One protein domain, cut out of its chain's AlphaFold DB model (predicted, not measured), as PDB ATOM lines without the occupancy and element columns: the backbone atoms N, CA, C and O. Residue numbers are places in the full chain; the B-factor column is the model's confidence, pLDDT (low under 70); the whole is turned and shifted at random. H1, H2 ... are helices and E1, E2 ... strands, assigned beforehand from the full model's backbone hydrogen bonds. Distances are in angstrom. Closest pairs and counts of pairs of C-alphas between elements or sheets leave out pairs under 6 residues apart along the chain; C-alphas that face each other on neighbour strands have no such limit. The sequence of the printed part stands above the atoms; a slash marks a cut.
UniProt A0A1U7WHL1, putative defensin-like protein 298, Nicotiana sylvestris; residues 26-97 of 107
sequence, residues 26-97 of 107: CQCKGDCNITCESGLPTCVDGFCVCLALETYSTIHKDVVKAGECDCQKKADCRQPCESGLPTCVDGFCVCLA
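AT A GLANCE: This is residues 26 to 97 of the 107 residues of the protein "putative defensin-like protein 298" of Nicotiana sylvestris (UniProt A0A1U7WHL1). Little of the model is regular structure: two small hairpins, E1 with E2 and E3 with E4, meet where E1 and E3 end, and short H1 bridges from E1's beginning to E4's end. Loops, residues 26 to 39 and 60 to 84, run outside them. The 72 printed residues hold E1, E2, H1, E3, E4 in that order, 27 residues in named elements, class mixed, with two antiparallel sheets. The whole is compact, radius of gyration of the C-alphas 11.5 A, spanning 34 by 22 by 20 A.

HOW THE PARTS SIT: Look first at E1, residues 40 to 44, and E2, residues 47 to 51, an antiparallel hairpin at 140 degrees; N 42 and O 49 are 2.9 A apart, within hydrogen-bond range. In H1, residues 53 to 59, 2 of 3 O i to N i+4 pairs are in range. Then find the hairpin of E3, residues 85 to 89, and E4, residues 92 to 96, antiparallel at 140 degrees, with N 87 and O 94 2.8 A apart, within hydrogen-bond range. The closest C-alphas of E1 and E3, Val 44 and Val 89, are 4.7 A apart; those of H1 and E4, Ile 59 and Leu 96, 6.9 A.

IN THESE COORDINATES: Find C-alpha 40 at (45.636, 58.775, -16.162), where E1 begins, 11.7 A long; E2 is 11.5 A, H1 10.1 A, E3 11.8 A. E4, 11.7 A, ends at C-alpha 96, (36.201, 45.211, -12.237).

THE WHOLE: The printed part has no cut; the C-alphas of Glu 37 and Glu 82, the farthest apart, are 34.0 A apart. The link from H1 to E3 is long, 25 residues. Look for pLDDT under 70 at residues 53 to 68 and 97.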
ATOM      1  N   CYS A  26      38.795  54.803 -28.619       80.94
ATOM      2  CA  CYS A  26      40.071  54.148 -28.402       80.94
ATOM      3  C   CYS A  26      39.896  52.641 -28.503       80.94
ATOM      4  O   CYS A  26      38.815  52.100 -28.279       80.94
ATOM      5  N   GLN A  27      40.970  51.960 -28.853       78.44
ATOM      6  CA  GLN A  27      41.071  50.511 -28.812       78.44
ATOM      7  C   GLN A  27      42.132  50.095 -27.792       78.44
ATOM      8  O   GLN A  27      41.966  49.123 -27.063       78.44
ATOM      9  N   CYS A  28      43.201  50.877 -27.707       75.94
ATOM     10  CA  CYS A  28      44.353  50.660 -26.861       75.94
ATOM     11  C   CYS A  28      44.626  51.885 -25.989       75.94
ATOM     12  O   CYS A  28      44.245  53.011 -26.317       75.94
ATOM     13  N   LYS A  29      45.411  51.688 -24.923       71.31
ATOM     14  CA  LYS A  29      45.917  52.784 -24.078       71.31
ATOM     15  C   LYS A  29      46.529  53.936 -24.885       71.31
ATOM     16  O   LYS A  29      46.343  55.101 -24.549       71.31
ATOM     17  N   GLY A  30      47.272  53.598 -25.941       73.19
ATOM     18  CA  GLY A  30      47.986  54.558 -26.785       73.19
ATOM     19  C   GLY A  30      47.086  55.473 -27.618       73.19
ATOM     20  O   GLY A  30      47.554  56.516 -28.064       73.19
ATOM     21  N   ASP A  31      45.810  55.126 -27.791       77.50
ATOM     22  CA  ASP A  31      44.879  55.925 -28.594       77.50
ATOM     23  C   ASP A  31      44.358  57.139 -27.813       77.50
ATOM     24  O   ASP A  31      43.945  58.146 -28.392       77.50
ATOM     25  N   CYS A  32      44.421  57.080 -26.481       80.69
ATOM     26  CA  CYS A  32      43.971  58.152 -25.609       80.69
ATOM     27  C   CYS A  32      45.039  59.224 -25.416       80.69
ATOM     28  O   CYS A  32      45.702  59.293 -24.383       80.69
ATOM     29  N   ASN A  33      45.141  60.128 -26.389       78.94
ATOM     30  CA  ASN A  33      45.960  61.336 -26.284       78.94
ATOM     31  C   ASN A  33      45.184  62.510 -25.651       78.94
ATOM     32  O   ASN A  33      45.131  63.609 -26.206       78.94
ATOM     33  N   ILE A  34      44.521  62.259 -24.518       78.81
ATOM     34  CA  ILE A  34      43.825  63.294 -23.741       78.81
ATOM     35  C   ILE A  34      44.666  63.695 -22.527       78.81
ATOM     36  O   ILE A  34      45.325  62.862 -21.906       78.81
ATOM     37  N   THR A  35      44.610  64.973 -22.162       80.94
ATOM     38  CA  THR A  35      45.244  65.478 -20.939       80.94
ATOM     39  C   THR A  35      44.236  65.442 -19.800       80.94
ATOM     40  O   THR A  35      43.187  66.078 -19.878       80.94
ATOM     41  N   CYS A  36      44.565  64.727 -18.730       78.31
ATOM     42  CA  CYS A  36      43.754  64.669 -17.519       78.31
ATOM     43  C   CYS A  36      44.290  65.658 -16.477       78.31
ATOM     44  O   CYS A  36      45.482  65.648 -16.183       78.31
ATOM     45  N   GLU A  37      43.417  66.489 -15.898       78.75
ATOM     46  CA  GLU A  37      43.777  67.376 -14.773       78.75
ATOM     47  C   GLU A  37      44.152  66.561 -13.522       78.75
ATOM     48  O   GLU A  37      45.048  66.924 -12.764       78.75
ATOM     49  N   SER A  38      43.502  65.408 -13.342       75.12
ATOM     50  CA  SER A  38      43.851  64.393 -12.350       75.12
ATOM     51  C   SER A  38      43.593  62.987 -12.907       75.12
ATOM     52  O   SER A  38      42.642  62.774 -13.659       75.12
ATOM     53  N   GLY A  39      44.451  62.023 -12.557       76.50
ATOM     54  CA  GLY A  39      44.369  60.642 -13.052       76.50
ATOM     55  C   GLY A  39      45.196  60.365 -14.313       76.50
ATOM     56  O   GLY A  39      46.021  61.182 -14.717       76.50
ATOM     57  N   LEU A  40      45.003  59.183 -14.907       81.25
ATOM     58  CA  LEU A  40      45.636  58.775 -16.162       81.25
ATOM     59  C   LEU A  40      44.599  58.637 -17.286       81.25
ATOM     60  O   LEU A  40      43.535  58.050 -17.055       81.25
ATOM     61  N   PRO A  41      44.930  59.088 -18.512       81.94
ATOM     62  CA  PRO A  41      44.148  58.749 -19.689       81.94
ATOM     63  C   PRO A  41      44.169  57.230 -19.879       81.94
ATOM     64  O   PRO A  41      45.231  56.612 -19.945       81.94
ATOM     65  N   THR A  42      42.981  56.639 -19.897       81.44
ATOM     66  CA  THR A  42      42.762  55.193 -19.962       81.44
ATOM     67  C   THR A  42      41.653  54.924 -20.968       81.44
ATOM     68  O   THR A  42      40.653  55.647 -20.990       81.44
ATOM     69  N   CYS A  43      41.809  53.892 -21.790       84.19
ATOM     70  CA  CYS A  43      40.747  53.461 -22.686       84.19
ATOM     71  C   CYS A  43      39.793  52.522 -21.944       84.19
ATOM     72  O   CYS A  43      40.228  51.473 -21.478       84.19
ATOM     73  N   VAL A  44      38.510  52.862 -21.821       83.12
ATOM     74  CA  VAL A  44      37.505  52.018 -21.157       83.12
ATOM     75  C   VAL A  44      36.296  51.844 -22.061       83.12
ATOM     76  O   VAL A  44      35.660  52.819 -22.449       83.12
ATOM     77  N   ASP A  45      35.977  50.593 -22.394       83.25
ATOM     78  CA  ASP A  45      34.867  50.226 -23.284       83.25
ATOM     79  C   ASP A  45      34.830  51.023 -24.602       83.25
ATOM     80  O   ASP A  45      33.765  51.339 -25.136       83.25
ATOM     81  N   GLY A  46      36.013  51.342 -25.123       81.12
ATOM     82  CA  GLY A  46      36.181  52.037 -26.391       81.12
ATOM     83  C   GLY A  46      36.198  53.556 -26.264       81.12
ATOM     84  O   GLY A  46      36.197  54.250 -27.278       81.12
ATOM     85  N   PHE A  47      36.212  54.073 -25.035       83.44
ATOM     86  CA  PHE A  47      36.156  55.494 -24.730       83.44
ATOM     87  C   PHE A  47      37.330  55.936 -23.864       83.44
ATOM     88  O   PHE A  47      37.613  55.341 -22.825       83.44
ATOM     89  N   CYS A  48      37.988  57.025 -24.257       83.00
ATOM     90  CA  CYS A  48      39.015  57.631 -23.422       83.00
ATOM     91  C   CYS A  48      38.409  58.312 -22.200       83.00
ATOM     92  O   CYS A  48      37.604  59.236 -22.320       83.00
ATOM     93  N   VAL A  49      38.845  57.880 -21.020       82.94
ATOM     94  CA  VAL A  49      38.433  58.430 -19.729       82.94
ATOM     95  C   VAL A  49      39.655  58.739 -18.869       82.94
ATOM     96  O   VAL A  49      40.707  58.116 -18.999       82.94
ATOM     97  N   CYS A  50      39.514  59.700 -17.961       82.94
ATOM     98  CA  CYS A  50      40.524  59.989 -16.949       82.94
ATOM     99  C   CYS A  50      40.253  59.134 -15.711       82.94
ATOM    100  O   CYS A  50      39.347  59.431 -14.932       82.94
ATOM    101  N   LEU A  51      41.015  58.053 -15.539       75.19
ATOM    102  CA  LEU A  51      40.885  57.179 -14.376       75.19
ATOM    103  C   LEU A  51      41.773  57.681 -13.235       75.19
ATOM    104  O   LEU A  51      42.967  57.918 -13.425       75.19
ATOM    105  N   ALA A  52      41.220  57.805 -12.028       72.94
ATOM    106  CA  ALA A  52      42.010  58.145 -10.847       72.94
ATOM    107  C   ALA A  52      43.093  57.077 -10.578       72.94
ATOM    108  O   ALA A  52      42.842  55.873 -10.686       72.94
ATOM    109  N   LEU A  53      44.299  57.519 -10.192       58.19
ATOM    110  CA  LEU A  53      45.477  56.654  -9.988       58.19
ATOM    111  C   LEU A  53      45.221  55.512  -8.992       58.19
ATOM    112  O   LEU A  53      45.701  54.393  -9.184       58.19
ATOM    113  N   GLU A  54      44.459  55.788  -7.931       55.59
ATOM    114  CA  GLU A  54      44.137  54.794  -6.903       55.59
ATOM    115  C   GLU A  54      43.300  53.644  -7.467       55.59
ATOM    116  O   GLU A  54      43.509  52.487  -7.109       55.59
ATOM    117  N   THR A  55      42.400  53.951  -8.402       53.72
ATOM    118  CA  THR A  55      41.541  52.971  -9.068       53.72
ATOM    119  C   THR A  55      42.330  52.166 -10.101       53.72
ATOM    120  O   THR A  55      42.174  50.949 -10.168       53.72
ATOM    121  N   TYR A  56      43.246  52.806 -10.837       51.31
ATOM    122  CA  TYR A  56      44.121  52.145 -11.815       51.31
ATOM    123  C   TYR A  56      45.008  51.064 -11.164       51.31
ATOM    124  O   TYR A  56      45.123  49.950 -11.674       51.31
ATOM    125  N   SER A  57      45.576  51.343  -9.985       49.12
ATOM    126  CA  SER A  57      46.446  50.401  -9.258       49.12
ATOM    127  C   SER A  57      45.727  49.110  -8.832       49.12
ATOM    128  O   SER A  57      46.328  48.040  -8.805       49.12
ATOM    129  N   THR A  58      44.424  49.176  -8.543       52.03
ATOM    130  CA  THR A  58      43.604  47.986  -8.253       52.03
ATOM    131  C   THR A  58      43.258  47.158  -9.487       52.03
ATOM    132  O   THR A  58      43.077  45.952  -9.360       52.03
ATOM    133  N   ILE A  59      43.188  47.777 -10.667       55.75
ATOM    134  CA  ILE A  59      42.775  47.116 -11.916       55.75
ATOM    135  C   ILE A  59      43.945  46.350 -12.547       55.75
ATOM    136  O   ILE A  59      43.756  45.285 -13.127       55.75
ATOM    137  N   HIS A  60      45.170  46.854 -12.386       51.59
ATOM    138  CA  HIS A  60      46.358  46.320 -13.057       51.59
ATOM    139  C   HIS A  60      47.180  45.306 -12.252       51.59
ATOM    140  O   HIS A  60      48.242  44.898 -12.720       51.59
ATOM    141  N   LYS A  61      46.731  44.870 -11.067       48.41
ATOM    142  CA  LYS A  61      47.504  43.896 -10.271       48.41
ATOM    143  C   LYS A  61      47.626  42.514 -10.921       48.41
ATOM    144  O   LYS A  61      48.613  41.843 -10.648       48.41
ATOM    145  N   ASP A  62      46.712  42.147 -11.821       47.47
ATOM    146  CA  ASP A  62      46.688  40.817 -12.454       47.47
ATOM    147  C   ASP A  62      46.671  40.829 -13.992       47.47
ATOM    148  O   ASP A  62      46.643  39.772 -14.621       47.47
ATOM    149  N   VAL A  63      46.719  42.001 -14.634       52.28
ATOM    150  CA  VAL A  63      46.575  42.102 -16.097       52.28
ATOM    151  C   VAL A  63      47.814  42.740 -16.702       52.28
ATOM    152  O   VAL A  63      47.860  43.925 -17.027       52.28
ATOM    153  N   VAL A  64      48.850  41.913 -16.836       46.69
ATOM    154  CA  VAL A  64      50.015  42.198 -17.674       46.69
ATOM    155  C   VAL A  64      50.168  41.061 -18.676       46.69
ATOM    156  O   VAL A  64      50.846  40.065 -18.430       46.69
ATOM    157  N   LYS A  65      49.557  41.236 -19.845       45.25
ATOM    158  CA  LYS A  65      50.072  40.669 -21.090       45.25
ATOM    159  C   LYS A  65      50.193  41.803 -22.092       45.25
ATOM    160  O   LYS A  65      49.241  42.158 -22.763       45.25
ATOM    161  N   ALA A  66      51.374  42.407 -22.147       47.97
ATOM    162  CA  ALA A  66      51.738  43.298 -23.237       47.97
ATOM    163  C   ALA A  66      51.761  42.481 -24.540       47.97
ATOM    164  O   ALA A  66      52.506  41.504 -24.622       47.97
ATOM    165  N   GLY A  67      50.942  42.844 -25.529       52.00
ATOM    166  CA  GLY A  67      50.964  42.173 -26.827       52.00
ATOM    167  C   GLY A  67      50.004  42.755 -27.853       52.00
ATOM    168  O   GLY A  67      50.453  43.376 -28.806       52.00
ATOM    169  N   GLU A  68      48.701  42.606 -27.642       63.28
ATOM    170  CA  GLU A  68      47.656  42.999 -28.595       63.28
ATOM    171  C   GLU A  68      46.413  43.458 -27.824       63.28
ATOM    172  O   GLU A  68      46.134  42.964 -26.732       63.28
ATOM    173  N   CYS A  69      45.699  44.447 -28.358       71.25
ATOM    174  CA  CYS A  69      44.431  44.899 -27.791       71.25
ATOM    175  C   CYS A  69      43.330  43.936 -28.236       71.25
ATOM    176  O   CYS A  69      42.884  43.980 -29.384       71.25
ATOM    177  N   ASP A  70      42.922  43.063 -27.319       79.31
ATOM    178  CA  ASP A  70      42.001  41.947 -27.535       79.31
ATOM    179  C   ASP A  70      40.520  42.350 -27.458       79.31
ATOM    180  O   ASP A  70      39.646  41.613 -27.923       79.31
ATOM    181  N   CYS A  71      40.209  43.503 -26.865       81.31
ATOM    182  CA  CYS A  71      38.844  44.004 -26.752       81.31
ATOM    183  C   CYS A  71      38.743  45.479 -27.139       81.31
ATOM    184  O   CYS A  71      39.673  46.257 -26.949       81.31
ATOM    185  N   GLN A  72      37.574  45.868 -27.643       81.44
ATOM    186  CA  GLN A  72      37.191  47.264 -27.829       81.44
ATOM    187  C   GLN A  72      36.084  47.659 -26.847       81.44
ATOM    188  O   GLN A  72      36.006  48.799 -26.412       81.44
ATOM    189  N   LYS A  73      35.216  46.717 -26.474       81.25
ATOM    190  CA  LYS A  73      34.089  46.929 -25.559       81.25
ATOM    191  C   LYS A  73      33.893  45.713 -24.666       81.25
ATOM    192  O   LYS A  73      34.234  44.596 -25.050       81.25
ATOM    193  N   LYS A  74      33.224  45.885 -23.524       81.19
ATOM    194  CA  LYS A  74      32.849  44.785 -22.615       81.19
ATOM    195  C   LYS A  74      32.189  43.583 -23.293       81.19
ATOM    196  O   LYS A  74      32.303  42.471 -22.801       81.19
ATOM    197  N   ALA A  75      31.488  43.786 -24.411       82.06
ATOM    198  CA  ALA A  75      30.837  42.702 -25.148       82.06
ATOM    199  C   ALA A  75      31.836  41.743 -25.819       82.06
ATOM    200  O   ALA A  75      31.485  40.598 -26.107       82.06
ATOM    201  N   ASP A  76      33.067  42.196 -26.055       83.25
ATOM    202  CA  ASP A  76      34.147  41.365 -26.590       83.25
ATOM    203  C   ASP A  76      34.715  40.453 -25.487       83.25
ATOM    204  O   ASP A  76      35.172  39.339 -25.754       83.25
ATOM    205  N   CYS A  77      34.569  40.865 -24.224       82.06
ATOM    206  CA  CYS A  77      34.926  40.094 -23.042       82.06
ATOM    207  C   CYS A  77      33.878  39.017 -22.747       82.06
ATOM    208  O   CYS A  77      32.980  39.180 -21.924       82.06
ATOM    209  N   ARG A  78      34.003  37.880 -23.438       79.56
ATOM    210  CA  ARG A  78      33.104  36.724 -23.271       79.56
ATOM    211  C   ARG A  78      33.354  35.925 -21.995       79.56
ATOM    212  O   ARG A  78      32.526  35.093 -21.633       79.56
ATOM    213  N   GLN A  79      34.502  36.124 -21.352       79.06
ATOM    214  CA  GLN A  79      34.852  35.399 -20.140       79.06
ATOM    215  C   GLN A  79      34.049  35.946 -18.952       79.06
ATOM    216  O   GLN A  79      34.104  37.147 -18.681       79.06
ATOM    217  N   PRO A  80      33.297  35.087 -18.242       73.94
ATOM    218  CA  PRO A  80      32.632  35.494 -17.018       73.94
ATOM    219  C   PRO A  80      33.671  35.754 -15.924       73.94
ATOM    220  O   PRO A  80      34.653  35.025 -15.794       73.94
ATOM    221  N   CYS A  81      33.429  36.781 -15.118       74.06
ATOM    222  CA  CYS A  81      34.220  37.069 -13.930       74.06
ATOM    223  C   CYS A  81      33.705  36.248 -12.743       74.06
ATOM    224  O   CYS A  81      32.497  36.208 -12.513       74.06
ATOM    225  N   GLU A  82      34.604  35.639 -11.962       74.00
ATOM    226  CA  GLU A  82      34.230  34.994 -10.690       74.00
ATOM    227  C   GLU A  82      33.663  36.011  -9.686       74.00
ATOM    228  O   GLU A  82      32.768  35.699  -8.903       74.00
ATOM    229  N   SER A  83      34.154  37.253  -9.734       70.81
ATOM    230  CA  SER A  83      33.605  38.395  -9.005       70.81
ATOM    231  C   SER A  83      33.806  39.689  -9.805       70.81
ATOM    232  O   SER A  83      34.813  39.850 -10.495       70.81
ATOM    233  N   GLY A  84      32.839  40.609  -9.736       74.50
ATOM    234  CA  GLY A  84      32.860  41.856 -10.511       74.50
ATOM    235  C   GLY A  84      32.234  41.746 -11.906       74.50
ATOM    236  O   GLY A  84      31.506  40.797 -12.196       74.50
ATOM    237  N   LEU A  85      32.474  42.752 -12.754       80.12
ATOM    238  CA  LEU A  85      31.983  42.805 -14.134       80.12
ATOM    239  C   LEU A  85      33.141  42.796 -15.141       80.12
ATOM    240  O   LEU A  85      34.109  43.543 -14.952       80.12
ATOM    241  N   PRO A  86      33.024  42.022 -16.238       79.94
ATOM    242  CA  PRO A  86      33.988  42.072 -17.325       79.94
ATOM    243  C   PRO A  86      33.907  43.443 -17.997       79.94
ATOM    244  O   PRO A  86      32.837  43.882 -18.421       79.94
ATOM    245  N   THR A  87      35.043  44.122 -18.064       82.00
ATOM    246  CA  THR A  87      35.184  45.461 -18.640       82.00
ATOM    247  C   THR A  87      36.393  45.466 -19.557       82.00
ATOM    248  O   THR A  87      37.407  44.847 -19.234       82.00
ATOM    249  N   CYS A  88      36.298  46.152 -20.693       83.62
ATOM    250  CA  CYS A  88      37.459  46.337 -21.549       83.62
ATOM    251  C   CYS A  88      38.248  47.567 -21.088       83.62
ATOM    252  O   CYS A  88      37.708  48.673 -21.109       83.62
ATOM    253  N   VAL A  89      39.497  47.380 -20.659       82.88
ATOM    254  CA  VAL A  89      40.391  48.445 -20.186       82.88
ATOM    255  C   VAL A  89      41.723  48.358 -20.920       82.88
ATOM    256  O   VAL A  89      42.390  47.329 -20.874       82.88
ATOM    257  N   ASP A  90      42.112  49.437 -21.597       82.69
ATOM    258  CA  ASP A  90      43.354  49.553 -22.370       82.69
ATOM    259  C   ASP A  90      43.544  48.448 -23.425       82.69
ATOM    260  O   ASP A  90      44.670  48.113 -23.788       82.69
ATOM    261  N   GLY A  91      42.437  47.905 -23.934       79.50
ATOM    262  CA  GLY A  91      42.433  46.793 -24.881       79.50
ATOM    263  C   GLY A  91      42.427  45.410 -24.228       79.50
ATOM    264  O   GLY A  91      42.485  44.410 -24.934       79.50
ATOM    265  N   PHE A  92      42.326  45.324 -22.900       82.69
ATOM    266  CA  PHE A  92      42.333  44.065 -22.157       82.69
ATOM    267  C   PHE A  92      41.030  43.841 -21.398       82.69
ATOM    268  O   PHE A  92      40.489  44.744 -20.759       82.69
ATOM    269  N   CYS A  93      40.538  42.606 -21.423       80.94
ATOM    270  CA  CYS A  93      39.397  42.213 -20.610       80.94
ATOM    271  C   CYS A  93      39.819  42.048 -19.154       80.94
ATOM    272  O   CYS A  93      40.599  41.155 -18.821       80.94
ATOM    273  N   VAL A  94      39.280  42.899 -18.287       79.94
ATOM    274  CA  VAL A  94      39.549  42.894 -16.848       79.94
ATOM    275  C   VAL A  94      38.251  42.719 -16.066       79.94
ATOM    276  O   VAL A  94      37.185  43.158 -16.496       79.94
ATOM    277  N   CYS A  95      38.332  42.095 -14.896       78.81
ATOM    278  CA  CYS A  95      37.199  41.967 -13.988       78.81
ATOM    279  C   CYS A  95      37.218  43.113 -12.979       78.81
ATOM    280  O   CYS A  95      38.015  43.116 -12.042       78.81
ATOM    281  N   LEU A  96      36.339  44.098 -13.170       73.38
ATOM    282  CA  LEU A  96      36.201  45.211 -12.237       73.38
ATOM    283  C   LEU A  96      35.261  44.817 -11.105       73.38
ATOM    284  O   LEU A  96      34.067  44.596 -11.315       73.38
ATOM    285  N   ALA A  97      35.784  44.767  -9.882       69.62
ATOM    286  CA  ALA A  97      34.940  44.690  -8.704       69.62
ATOM    287  C   ALA A  97      34.072  45.955  -8.641       69.62
ATOM    288  O   ALA A  97      34.592  47.069  -8.550       69.62
TER     289      ALA A  97